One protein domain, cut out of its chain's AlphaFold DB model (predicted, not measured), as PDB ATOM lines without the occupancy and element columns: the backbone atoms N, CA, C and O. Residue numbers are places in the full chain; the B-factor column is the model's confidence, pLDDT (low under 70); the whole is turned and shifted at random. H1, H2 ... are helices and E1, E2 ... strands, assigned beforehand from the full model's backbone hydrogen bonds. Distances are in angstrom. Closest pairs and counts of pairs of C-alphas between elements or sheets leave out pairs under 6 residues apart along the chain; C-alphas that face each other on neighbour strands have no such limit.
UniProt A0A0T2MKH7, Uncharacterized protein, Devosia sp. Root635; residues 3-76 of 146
ATOM      1  N   VAL A   3       8.769 -15.523  15.043       74.44
ATOM      2  CA  VAL A   3       9.426 -16.833  15.118       74.44
ATOM      3  C   VAL A   3      10.037 -17.087  13.755       74.44
ATOM      4  O   VAL A   3       9.317 -17.109  12.761       74.44
ATOM      5  N   THR A   4      11.348 -17.263  13.715       73.38
ATOM      6  CA  THR A   4      12.082 -17.536  12.488       73.38
ATOM      7  C   THR A   4      12.889 -18.808  12.664       73.38
ATOM      8  O   THR A   4      13.476 -19.050  13.717       73.38
ATOM      9  N   LYS A   5      12.932 -19.636  11.624       76.69
ATOM     10  CA  LYS A   5      13.777 -20.824  11.610       76.69
ATOM     11  C   LYS A   5      15.198 -20.426  11.226       76.69
ATOM     12  O   LYS A   5      15.401 -19.790  10.195       76.69
ATOM     13  N   VAL A   6      16.173 -20.796  12.049       75.31
ATOM     14  CA  VAL A   6      17.594 -20.602  11.746       75.31
ATOM     15  C   VAL A   6      17.965 -21.543  10.602       75.31
ATOM     16  O   VAL A   6      17.694 -22.738  10.683       75.31
ATOM     17  N   ALA A   7      18.560 -21.035   9.524       64.62
ATOM     18  CA  ALA A   7      18.874 -21.853   8.351       64.62
ATOM     19  C   ALA A   7      20.246 -22.532   8.455       64.62
ATOM     20  O   ALA A   7      20.412 -23.657   7.990       64.62
ATOM     21  N   LEU A   8      21.221 -21.860   9.076       60.81
ATOM     22  CA  LEU A   8      22.619 -22.299   9.095       60.81
ATOM     23  C   LEU A   8      23.096 -22.587  10.523       60.81
ATOM     24  O   LEU A   8      23.119 -23.738  10.950       60.81
ATOM     25  N   PHE A   9      23.475 -21.544  11.253       74.38
ATOM     26  CA  PHE A   9      23.881 -21.537  12.658       74.38
ATOM     27  C   PHE A   9      24.187 -20.076  13.009       74.38
ATOM     28  O   PHE A   9      24.780 -19.382  12.189       74.38
ATOM     29  N   GLY A  10      23.813 -19.591  14.190       76.88
ATOM     30  CA  GLY A  10      24.103 -18.203  14.555       76.88
ATOM     31  C   GLY A  10      24.073 -17.958  16.052       76.88
ATOM     32  O   GLY A  10      23.582 -18.791  16.811       76.88
ATOM     33  N   HIS A  11      24.596 -16.808  16.470       84.94
ATOM     34  CA  HIS A  11      24.613 -16.400  17.869       84.94
ATOM     35  C   HIS A  11      23.792 -15.129  18.055       84.94
ATOM     36  O   HIS A  11      23.925 -14.193  17.270       84.94
ATOM     37  N   VAL A  12      22.977 -15.080  19.108       85.31
ATOM     38  CA  VAL A  12      22.461 -13.802  19.623       85.31
ATOM     39  C   VAL A  12      23.418 -13.268  20.688       85.31
ATOM     40  O   VAL A  12      23.961 -14.063  21.460       85.31
ATOM     41  N   PRO A  13      23.644 -11.946  20.753       86.81
ATOM     42  CA  PRO A  13      24.541 -11.354  21.734       86.81
ATOM     43  C   PRO A  13      23.943 -11.388  23.147       86.81
ATOM     44  O   PRO A  13      22.725 -11.491  23.329       86.81
ATOM     45  N   ALA A  14      24.813 -11.237  24.146       89.12
ATOM     46  CA  ALA A  14      24.413 -11.033  25.534       89.12
ATOM     47  C   ALA A  14      23.455  -9.830  25.672       89.12
ATOM     48  O   ALA A  14      23.524  -8.866  24.910       89.12
ATOM     49  N   GLY A  15      22.542  -9.897  26.638       86.38
ATOM     50  CA  GLY A  15      21.485  -8.908  26.869       86.38
ATOM     51  C   GLY A  15      20.243  -9.081  25.989       86.38
ATOM     52  O   GLY A  15      19.216  -8.462  26.264       86.38
ATOM     53  N   THR A  16      20.284  -9.945  24.970       87.12
ATOM     54  CA  THR A  16      19.130 -10.190  24.093       87.12
ATOM     55  C   THR A  16      18.044 -10.982  24.817       87.12
ATOM     56  O   THR A  16      18.315 -12.023  25.418       87.12
ATOM     57  N   GLN A  17      16.798 -10.523  24.716       88.88
ATOM     58  CA  GLN A  17      15.638 -11.265  25.203       88.88
ATOM     59  C   GLN A  17      15.154 -12.264  24.148       88.88
ATOM     60  O   GLN A  17      14.795 -11.892  23.029       88.88
ATOM     61  N   VAL A  18      15.132 -13.543  24.515       88.44
ATOM     62  CA  VAL A  18      14.777 -14.666  23.643       88.44
ATOM     63  C   VAL A  18      13.644 -15.496  24.240       88.44
ATOM     64  O   VAL A  18      13.600 -15.775  25.438       88.44
ATOM     65  N   TRP A  19      12.726 -15.927  23.381       90.62
ATOM     66  CA  TRP A  19      11.621 -16.814  23.730       90.62
ATOM     67  C   TRP A  19      12.011 -18.263  23.440       90.62
ATOM     68  O   TRP A  19      12.000 -18.717  22.292       90.62
ATOM     69  N   LEU A  20      12.334 -19.012  24.489       89.94
ATOM     70  CA  LEU A  20      12.839 -20.380  24.380       89.94
ATOM     71  C   LEU A  20      11.780 -21.393  24.808       89.94
ATOM     72  O   LEU A  20      11.052 -21.163  25.778       89.94
ATOM     73  N   THR A  21      11.715 -22.531  24.113       91.38
ATOM     74  CA  THR A  21      10.965 -23.697  24.605       91.38
ATOM     75  C   THR A  21      11.617 -24.248  25.875       91.38
ATOM     76  O   THR A  21      12.769 -23.939  26.194       91.38
ATOM     77  N   LYS A  22      10.900 -25.107  26.608       89.88
ATOM     78  CA  LYS A  22      11.435 -25.761  27.813       89.88
ATOM     79  C   LYS A  22      12.741 -26.522  27.542       89.88
ATOM     80  O   LYS A  22      13.643 -26.495  28.374       89.88
ATOM     81  N   GLU A  23      12.839 -27.177  26.391       89.75
ATOM     82  CA  GLU A  23      14.026 -27.925  25.959       89.75
ATOM     83  C   GLU A  23      15.178 -26.979  25.616       89.75
ATOM     84  O   GLU A  23      16.257 -27.096  26.191       89.75
ATOM     85  N   GLN A  24      14.921 -25.957  24.790       90.88
ATOM     86  CA  GLN A  24      15.931 -24.957  24.427       90.88
ATOM     87  C   GLN A  24      16.501 -24.234  25.653       90.88
ATOM     88  O   GLN A  24      17.707 -23.988  25.717       90.88
ATOM     89  N   ALA A  25      15.639 -23.900  26.618       91.00
ATOM     90  CA  ALA A  25      16.032 -23.261  27.867       91.00
ATOM     91  C   ALA A  25      16.853 -24.200  28.757       91.00
ATOM     92  O   ALA A  25      17.820 -23.762  29.371       91.00
ATOM     93  N   ARG A  26      16.508 -25.493  28.810       91.62
ATOM     94  CA  ARG A  26      17.271 -26.493  29.568       91.62
ATOM     95  C   ARG A  26      18.690 -26.639  29.025       91.62
ATOM     96  O   ARG A  26      19.634 -26.618  29.810       91.62
ATOM     97  N   ASP A  27      18.837 -26.731  27.709       90.62
ATOM     98  CA  ASP A  27      20.145 -26.891  27.059       90.62
ATOM     99  C   ASP A  27      21.055 -25.673  27.274       90.62
ATOM    100  O   ASP A  27      22.280 -25.789  27.291       90.62
ATOM    101  N   ARG A  28      20.450 -24.498  27.474       91.75
ATOM    102  CA  ARG A  28      21.133 -23.205  27.617       91.75
ATOM    103  C   ARG A  28      21.021 -22.622  29.021       91.75
ATOM    104  O   ARG A  28      21.334 -21.452  29.209       91.75
ATOM    105  N   ALA A  29      20.622 -23.423  30.009       90.94
ATOM    106  CA  ALA A  29      20.341 -22.957  31.369       90.94
ATOM    107  C   ALA A  29      21.543 -22.262  32.036       90.94
ATOM    108  O   ALA A  29      21.362 -21.445  32.928       90.94
ATOM    109  N   HIS A  30      22.763 -22.571  31.587       91.75
ATOM    110  CA  HIS A  30      24.005 -21.966  32.065       91.75
ATOM    111  C   HIS A  30      24.274 -20.558  31.499       91.75
ATOM    112  O   HIS A  30      25.054 -19.815  32.084       91.75
ATOM    113  N   SER A  31      23.621 -20.174  30.399       92.44
ATOM    114  CA  SER A  31      23.869 -18.915  29.677       92.44
ATOM    115  C   SER A  31      22.638 -18.013  29.593       92.44
ATOM    116  O   SER A  31      22.658 -17.012  28.878       92.44
ATOM    117  N   ILE A  32      21.560 -18.342  30.310       93.88
ATOM    118  CA  ILE A  32      20.318 -17.567  30.316       93.88
ATOM    119  C   ILE A  32      19.841 -17.284  31.733       93.88
ATOM    120  O   ILE A  32      20.006 -18.105  32.633       93.88
ATOM    121  N   SER A  33      19.179 -16.147  31.906       93.19
ATOM    122  CA  SER A  33      18.433 -15.819  33.119       93.19
ATOM    123  C   SER A  33      16.949 -15.695  32.786       93.19
ATOM    124  O   SER A  33      16.608 -15.115  31.751       93.19
ATOM    125  N   PRO A  34      16.037 -16.227  33.618       89.25
ATOM    126  CA  PRO A  34      14.619 -15.936  33.458       89.25
ATOM    127  C   PRO A  34      14.393 -14.427  33.579       89.25
ATOM    128  O   PRO A  34      15.034 -13.758  34.386       89.25
ATOM    129  N   THR A  35      13.491 -13.887  32.765       86.06
ATOM    130  CA  THR A  35      13.039 -12.503  32.956       86.06
ATOM    131  C   THR A  35      12.018 -12.438  34.087       86.06
ATOM    132  O   THR A  35      11.278 -13.397  34.305       86.06
ATOM    133  N   ASP A  36      11.896 -11.283  34.744       76.12
ATOM    134  CA  ASP A  36      10.836 -11.031  35.740       76.12
ATOM    135  C   ASP A  36       9.422 -11.092  35.132       76.12
ATOM    136  O   ASP A  36       8.407 -11.072  35.830       76.12
ATOM    137  N   SER A  37       9.333 -11.172  33.803       71.06
ATOM    138  CA  SER A  37       8.075 -11.333  33.105       71.06
ATOM    139  C   SER A  37       7.619 -12.795  33.168       71.06
ATOM    140  O   SER A  37       8.212 -13.692  32.575       71.06
ATOM    141  N   ASN A  38       6.475 -13.043  33.809       66.25
ATOM    142  CA  ASN A  38       5.763 -14.328  33.721       66.25
ATOM    143  C   ASN A  38       5.108 -14.555  32.341       66.25
ATOM    144  O   ASN A  38       4.175 -15.350  32.198       66.25
ATOM    145  N   LYS A  39       5.556 -13.836  31.307       70.50
ATOM    146  CA  LYS A  39       4.977 -13.942  29.977       70.50
ATOM    147  C   LYS A  39       5.399 -15.274  29.358       70.50
ATOM    148  O   LYS A  39       6.573 -15.637  29.329       70.50
ATOM    149  N   SER A  40       4.414 -15.995  28.839       77.50
ATOM    150  CA  SER A  40       4.618 -17.199  28.040       77.50
ATOM    151  C   SER A  40       3.784 -17.104  26.770       77.50
ATOM    152  O   SER A  40       2.683 -16.555  26.780       77.50
ATOM    153  N   VAL A  41       4.333 -17.590  25.660       74.94
ATOM    154  CA  VAL A  41       3.664 -17.593  24.354       74.94
ATOM    155  C   VAL A  41       3.969 -18.924  23.686       74.94
ATOM    156  O   VAL A  41       5.137 -19.224  23.470       74.94
ATOM    157  N   LYS A  42       2.933 -19.706  23.345       75.31
ATOM    158  CA  LYS A  42       3.057 -20.987  22.614       75.31
ATOM    159  C   LYS A  42       4.199 -21.872  23.151       75.31
ATOM    160  O   LYS A  42       5.177 -22.116  22.452       75.31
ATOM    161  N   ASP A  43       4.109 -22.256  24.426       82.88
ATOM    162  CA  ASP A  43       5.073 -23.121  25.137       82.88
ATOM    163  C   ASP A  43       6.498 -22.564  25.307       82.88
ATOM    164  O   ASP A  43       7.406 -23.263  25.770       82.88
ATOM    165  N   ARG A  44       6.695 -21.282  24.989       88.00
ATOM    166  CA  ARG A  44       7.961 -20.571  25.175       88.00
ATOM    167  C   ARG A  44       7.882 -19.620  26.356       88.00
ATOM    168  O   ARG A  44       6.852 -18.980  26.587       88.00
ATOM    169  N   LYS A  45       8.991 -19.498  27.079       88.69
ATOM    170  CA  LYS A  45       9.186 -18.505  28.144       88.69
ATOM    171  C   LYS A  45      10.263 -17.511  27.740       88.69
ATOM    172  O   LYS A  45      11.152 -17.849  26.958       88.69
ATOM    173  N   LEU A  46      10.158 -16.295  28.265       89.62
ATOM    174  CA  LEU A  46      11.105 -15.227  27.981       89.62
ATOM    175  C   LEU A  46      12.319 -15.301  28.913       89.62
ATOM    176  O   LEU A  46      12.183 -15.255  30.141       89.62
ATOM    177  N   PHE A  47      13.501 -15.359  28.312       91.19
ATOM    178  CA  PHE A  47      14.788 -15.360  28.996       91.19
ATOM    179  C   PHE A  47      15.685 -14.253  28.450       91.19
ATOM    180  O   PHE A  47      15.583 -13.886  27.282       91.19
ATOM    181  N   THR A  48      16.595 -13.760  29.282       91.38
ATOM    182  CA  THR A  48      17.686 -12.881  28.866       91.38
ATOM    183  C   THR A  48      18.944 -13.714  28.667       91.38
ATOM    184  O   THR A  48      19.318 -14.498  29.540       91.38
ATOM    185  N   ALA A  49      19.604 -13.541  27.525       91.69
ATOM    186  CA  ALA A  49      20.925 -14.089  27.262       91.69
ATOM    187  C   ALA A  49      21.964 -13.425  28.180       91.69
ATOM    188  O   ALA A  49      22.169 -12.216  28.098       91.69
ATOM    189  N   ASN A  50      22.619 -14.189  29.052       91.19
ATOM    190  CA  ASN A  50      23.712 -13.675  29.886       91.19
ATOM    191  C   ASN A  50      25.027 -13.583  29.094       91.19
ATOM    192  O   ASN A  50      25.869 -12.745  29.394       91.19
ATOM    193  N   ASP A  51      25.176 -14.444  28.086       90.94
ATOM    194  CA  ASP A  51      26.317 -14.521  27.171       90.94
ATOM    195  C   ASP A  51      25.809 -14.756  25.733       90.94
ATOM    196  O   ASP A  51      24.599 -14.828  25.503       90.94
ATOM    197  N   GLN A  52      26.703 -14.885  24.754       88.12
ATOM    198  CA  GLN A  52      26.351 -15.260  23.390       88.12
ATOM    199  C   GLN A  52      25.632 -16.618  23.362       88.12
ATOM    200  O   GLN A  52      26.199 -17.650  23.720       88.12
ATOM    201  N   LEU A  53      24.380 -16.639  22.894       88.62
ATOM    202  CA  LEU A  53      23.616 -17.882  22.754       88.62
ATOM    203  C   LEU A  53      23.659 -18.377  21.318       88.62
ATOM    204  O   LEU A  53      23.111 -17.738  20.420       88.62
ATOM    205  N   GLY A  54      24.251 -19.552  21.121       86.62
ATOM    206  CA  GLY A  54      24.245 -20.247  19.839       86.62
ATOM    207  C   GLY A  54      22.911 -20.936  19.544       86.62
ATOM    208  O   GLY A  54      22.302 -21.557  20.423       86.62
ATOM    209  N   PHE A  55      22.488 -20.878  18.284       87.19
ATOM    210  CA  PHE A  55      21.350 -21.602  17.723       87.19
ATOM    211  C   PHE A  55      21.801 -22.447  16.539       87.19
ATOM    212  O   PHE A  55      22.522 -21.971  15.659       87.19
ATOM    213  N   LYS A  56      21.360 -23.704  16.518       83.06
ATOM    214  CA  LYS A  56      21.673 -24.649  15.441       83.06
ATOM    215  C   LYS A  56      20.766 -24.421  14.236       83.06
ATOM    216  O   LYS A  56      19.619 -24.004  14.384       83.06
ATOM    217  N   GLY A  57      21.263 -24.742  13.045       77.75
ATOM    218  CA  GLY A  57      20.433 -24.825  11.847       77.75
ATOM    219  C   GLY A  57      19.237 -25.744  12.081       77.75
ATOM    220  O   GLY A  57      19.369 -26.840  12.623       77.75
ATOM    221  N   GLY A  58      18.056 -25.267  11.713       75.19
ATOM    222  CA  GLY A  58      16.778 -25.923  11.942       75.19
ATOM    223  C   GLY A  58      16.079 -25.547  13.250       75.19
ATOM    224  O   GLY A  58      14.882 -25.818  13.352       75.19
ATOM    225  N   GLU A  59      16.756 -24.908  14.212       81.69
ATOM    226  CA  GLU A  59      16.115 -24.442  15.445       81.69
ATOM    227  C   GLU A  59      15.251 -23.201  15.199       81.69
ATOM    228  O   GLU A  59      15.568 -22.322  14.395       81.69
ATOM    229  N   GLU A  60      14.141 -23.115  15.925       82.25
ATOM    230  CA  GLU A  60      13.289 -21.933  15.928       82.25
ATOM    231  C   GLU A  60      13.830 -20.884  16.905       82.25
ATOM    232  O   GLU A  60      13.922 -21.130  18.115       82.25
ATOM    233  N   LEU A  61      14.134 -19.704  16.370       82.12
ATOM    234  CA  LEU A  61      14.480 -18.499  17.106       82.12
ATOM    235  C   LEU A  61      13.238 -17.615  17.215       82.12
ATOM    236  O   LEU A  61      12.652 -17.222  16.209       82.12
ATOM    237  N   ALA A  62      12.844 -17.283  18.439       82.81
ATOM    238  CA  ALA A  62      11.721 -16.396  18.691       82.81
ATOM    239  C   ALA A  62      12.189 -15.190  19.507       82.81
ATOM    240  O   ALA A  62      12.675 -15.344  20.626       82.81
ATOM    241  N   ILE A  63      12.036 -13.992  18.946       79.50
ATOM    242  CA  ILE A  63      12.385 -12.730  19.610       79.50
ATOM    243  C   ILE A  63      11.228 -11.730  19.527       79.50
ATOM    244  O   ILE A  63      10.345 -11.833  18.666       79.50
ATOM    245  N   GLU A  64      11.162 -10.807  20.489       70.31
ATOM    246  CA  GLU A  64      10.063  -9.839  20.578       70.31
ATOM    247  C   GLU A  64      10.174  -8.737  19.514       70.31
ATOM    248  O   GLU A  64       9.145  -8.356  18.951       70.31
ATOM    249  N   SER A  65      11.403  -8.314  19.198       68.12
ATOM    250  CA  SER A  65      11.740  -7.286  18.207       68.12
ATOM    251  C   SER A  65      12.035  -7.859  16.819       68.12
ATOM    252  O   SER A  65      12.209  -9.066  16.649       68.12
ATOM    253  N   ASP A  66      12.127  -6.981  15.820       66.69
ATOM    254  CA  ASP A  66      12.753  -7.337  14.548       66.69
ATOM    255  C   ASP A  66      14.236  -7.663  14.781       66.69
ATOM    256  O   ASP A  66      14.905  -7.021  15.598       66.69
ATOM    257  N   LEU A  67      14.738  -8.692  14.093       69.12
ATOM    258  CA  LEU A  67      16.172  -8.958  14.037       69.12
ATOM    259  C   LEU A  67      16.820  -7.826  13.241       69.12
ATOM    260  O   LEU A  67      16.315  -7.448  12.182       69.12
ATOM    261  N   ASP A  68      17.946  -7.303  13.720       72.00
ATOM    262  CA  ASP A  68      18.747  -6.437  12.869       72.00
ATOM    263  C   ASP A  68      19.300  -7.228  11.676       72.00
ATOM    264  O   ASP A  68      19.423  -8.458  11.689       72.00
ATOM    265  N   ARG A  69      19.646  -6.495  10.619       66.06
ATOM    266  CA  ARG A  69      20.060  -7.097   9.356       66.06
ATOM    267  C   ARG A  69      21.329  -7.946   9.482       66.06
ATOM    268  O   ARG A  69      21.485  -8.904   8.727       66.06
ATOM    269  N   GLY A  70      22.226  -7.601  10.405       68.62
ATOM    270  CA  GLY A  70      23.443  -8.363  10.664       68.62
ATOM    271  C   GLY A  70      23.115  -9.733  11.248       68.62
ATOM    272  O   GLY A  70      23.591 -10.746  10.735       68.62
ATOM    273  N   LEU A  71      22.228  -9.776  12.242       72.81
ATOM    274  CA  LEU A  71      21.754 -11.027  12.828       72.81
ATOM    275  C   LEU A  71      20.984 -11.885  11.820       72.81
ATOM    276  O   LEU A  71      21.231 -13.086  11.746       72.81
ATOM    277  N   GLU A  72      20.108 -11.301  10.996       71.62
ATOM    278  CA  GLU A  72      19.406 -12.051   9.941       71.62
ATOM    279  C   GLU A  72      20.382 -12.784   9.006       71.62
ATOM    280  O   GLU A  72      20.228 -13.981   8.759       71.62
ATOM    281  N   VAL A  73      21.425 -12.087   8.540       70.94
ATOM    282  CA  VAL A  73      22.465 -12.672   7.682       70.94
ATOM    283  C   VAL A  73      23.235 -13.770   8.417       70.94
ATOM    284  O   VAL A  73      23.449 -14.839   7.845       70.94
ATOM    285  N   MET A  74      23.601 -13.555   9.686       70.38
ATOM    286  CA  MET A  74      24.304 -14.564  10.491       70.38
ATOM    287  C   MET A  74      23.479 -15.839  10.685       70.38
ATOM    288  O   MET A  74      24.025 -16.934  10.610       70.38
ATOM    289  N   PHE A  75      22.164 -15.729  10.878       73.38
ATOM    290  CA  PHE A  75      21.280 -16.893  11.008       73.38
ATOM    291  C   PHE A  75      20.945 -17.568   9.665       73.38
ATOM    292  O   PHE A  75      20.233 -18.580   9.649       73.38
ATOM    293  N   GLY A  76      21.439 -17.038   8.540       64.50
ATOM    294  CA  GLY A  76      21.066 -17.490   7.199       64.50
ATOM    295  C   GLY A  76      19.588 -17.244   6.890       64.50
ATOM    296  O   GLY A  76      19.008 -17.920   6.044       64.50
TER     297      GLY A  76
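This is residues 3 to 76 of the 146 residues of an uncharacterized protein of Devosia sp. Root635 (UniProt A0A0T2MKH7). A three-stranded sheet, E3, E5 and E4, with H1 over one face makes one end of this domain, and beside it two short strand pairs, E1 with E7 and E2 with E6, stand as the two arms of a V, with the last stretch, residues 64 to 76, which holds H2, following E7. One arm of the V is E1 paired with E7, next to E3; the other is E2 paired with E6, with H2 beside E2 at the end far from the sheet. The printed part has 74 residues, with seven named strands and two named helices in the order E1, E2, E3, H1, E4, E5, E6, E7, H2, of mixed class; the sheet order is E3, E5, E4, and each of the three sheets is antiparallel. The whole is compact, with a radius of gyration of the C-alphas of 11.3 A and spans of 31 by 24 by 22 A.

E1, residues 3 to 5, begins at C-alpha 3 (9.426, -16.833, 15.118). E2 is residues 9 to 12, 10.5 A long, and E3 is residues 17 to 21, 13.3 A. H1, residues 22 to 27, follows E3 directly and measures 8.8 A. E4 is residues 32 to 34. E5, residues 44 to 49, is the longest strand at 14.6 A and begins at C-alpha 44 (7.961, -20.571, 25.175). E6 is residues 53 to 56, 10.2 A, and E7 is residues 60 to 63, 10.0 A. H2, residues 69 to 74, is 8.7 A long and ends at C-alpha 74 (24.304, -14.564, 10.491).

E5 is the inner strand of its sheet. N 18 of E3 and O 47 of E5 are 2.8 A apart, within hydrogen-bond range. E4 and E5 form a hairpin, with N 48 and O 33 at 2.8 A. E3, H1 and E4 make a split strand-helix-strand unit, two strands running the same way with E5 between them, and its crossover is right-handed. H1 is on this sheet at a height of 9.0 A and runs along the strands, at 4 degrees to E5 on the local plane. The closest C-alphas of E3 and E7 are those of Trp 19 and Ala 62, 5.1 A apart. E7 is antiparallel to E1, with N 4 and O 61 at 2.8 A. E2 and E6 are antiparallel at 159 degrees, with N 55 and O 10 at 2.8 A. The closest C-alphas of E2 and H2 are those of Gly 10 and Met 74, 5.5 A apart. H1 and H2 are apart. In H1 and H2 every O i to N i+4 pair is within hydrogen-bond range.

The two C-alphas farthest apart are those of Leu 8 and Asp 36, at 31.2 A. The printed part has no cut and no long link; E4 to E5, with 9 residues between, is short, and the other links are tight. The mean pLDDT of the printed part is 81.6, and residues 7 to 8, 38, 65 to 67, 69 to 70 and 76 are under 70.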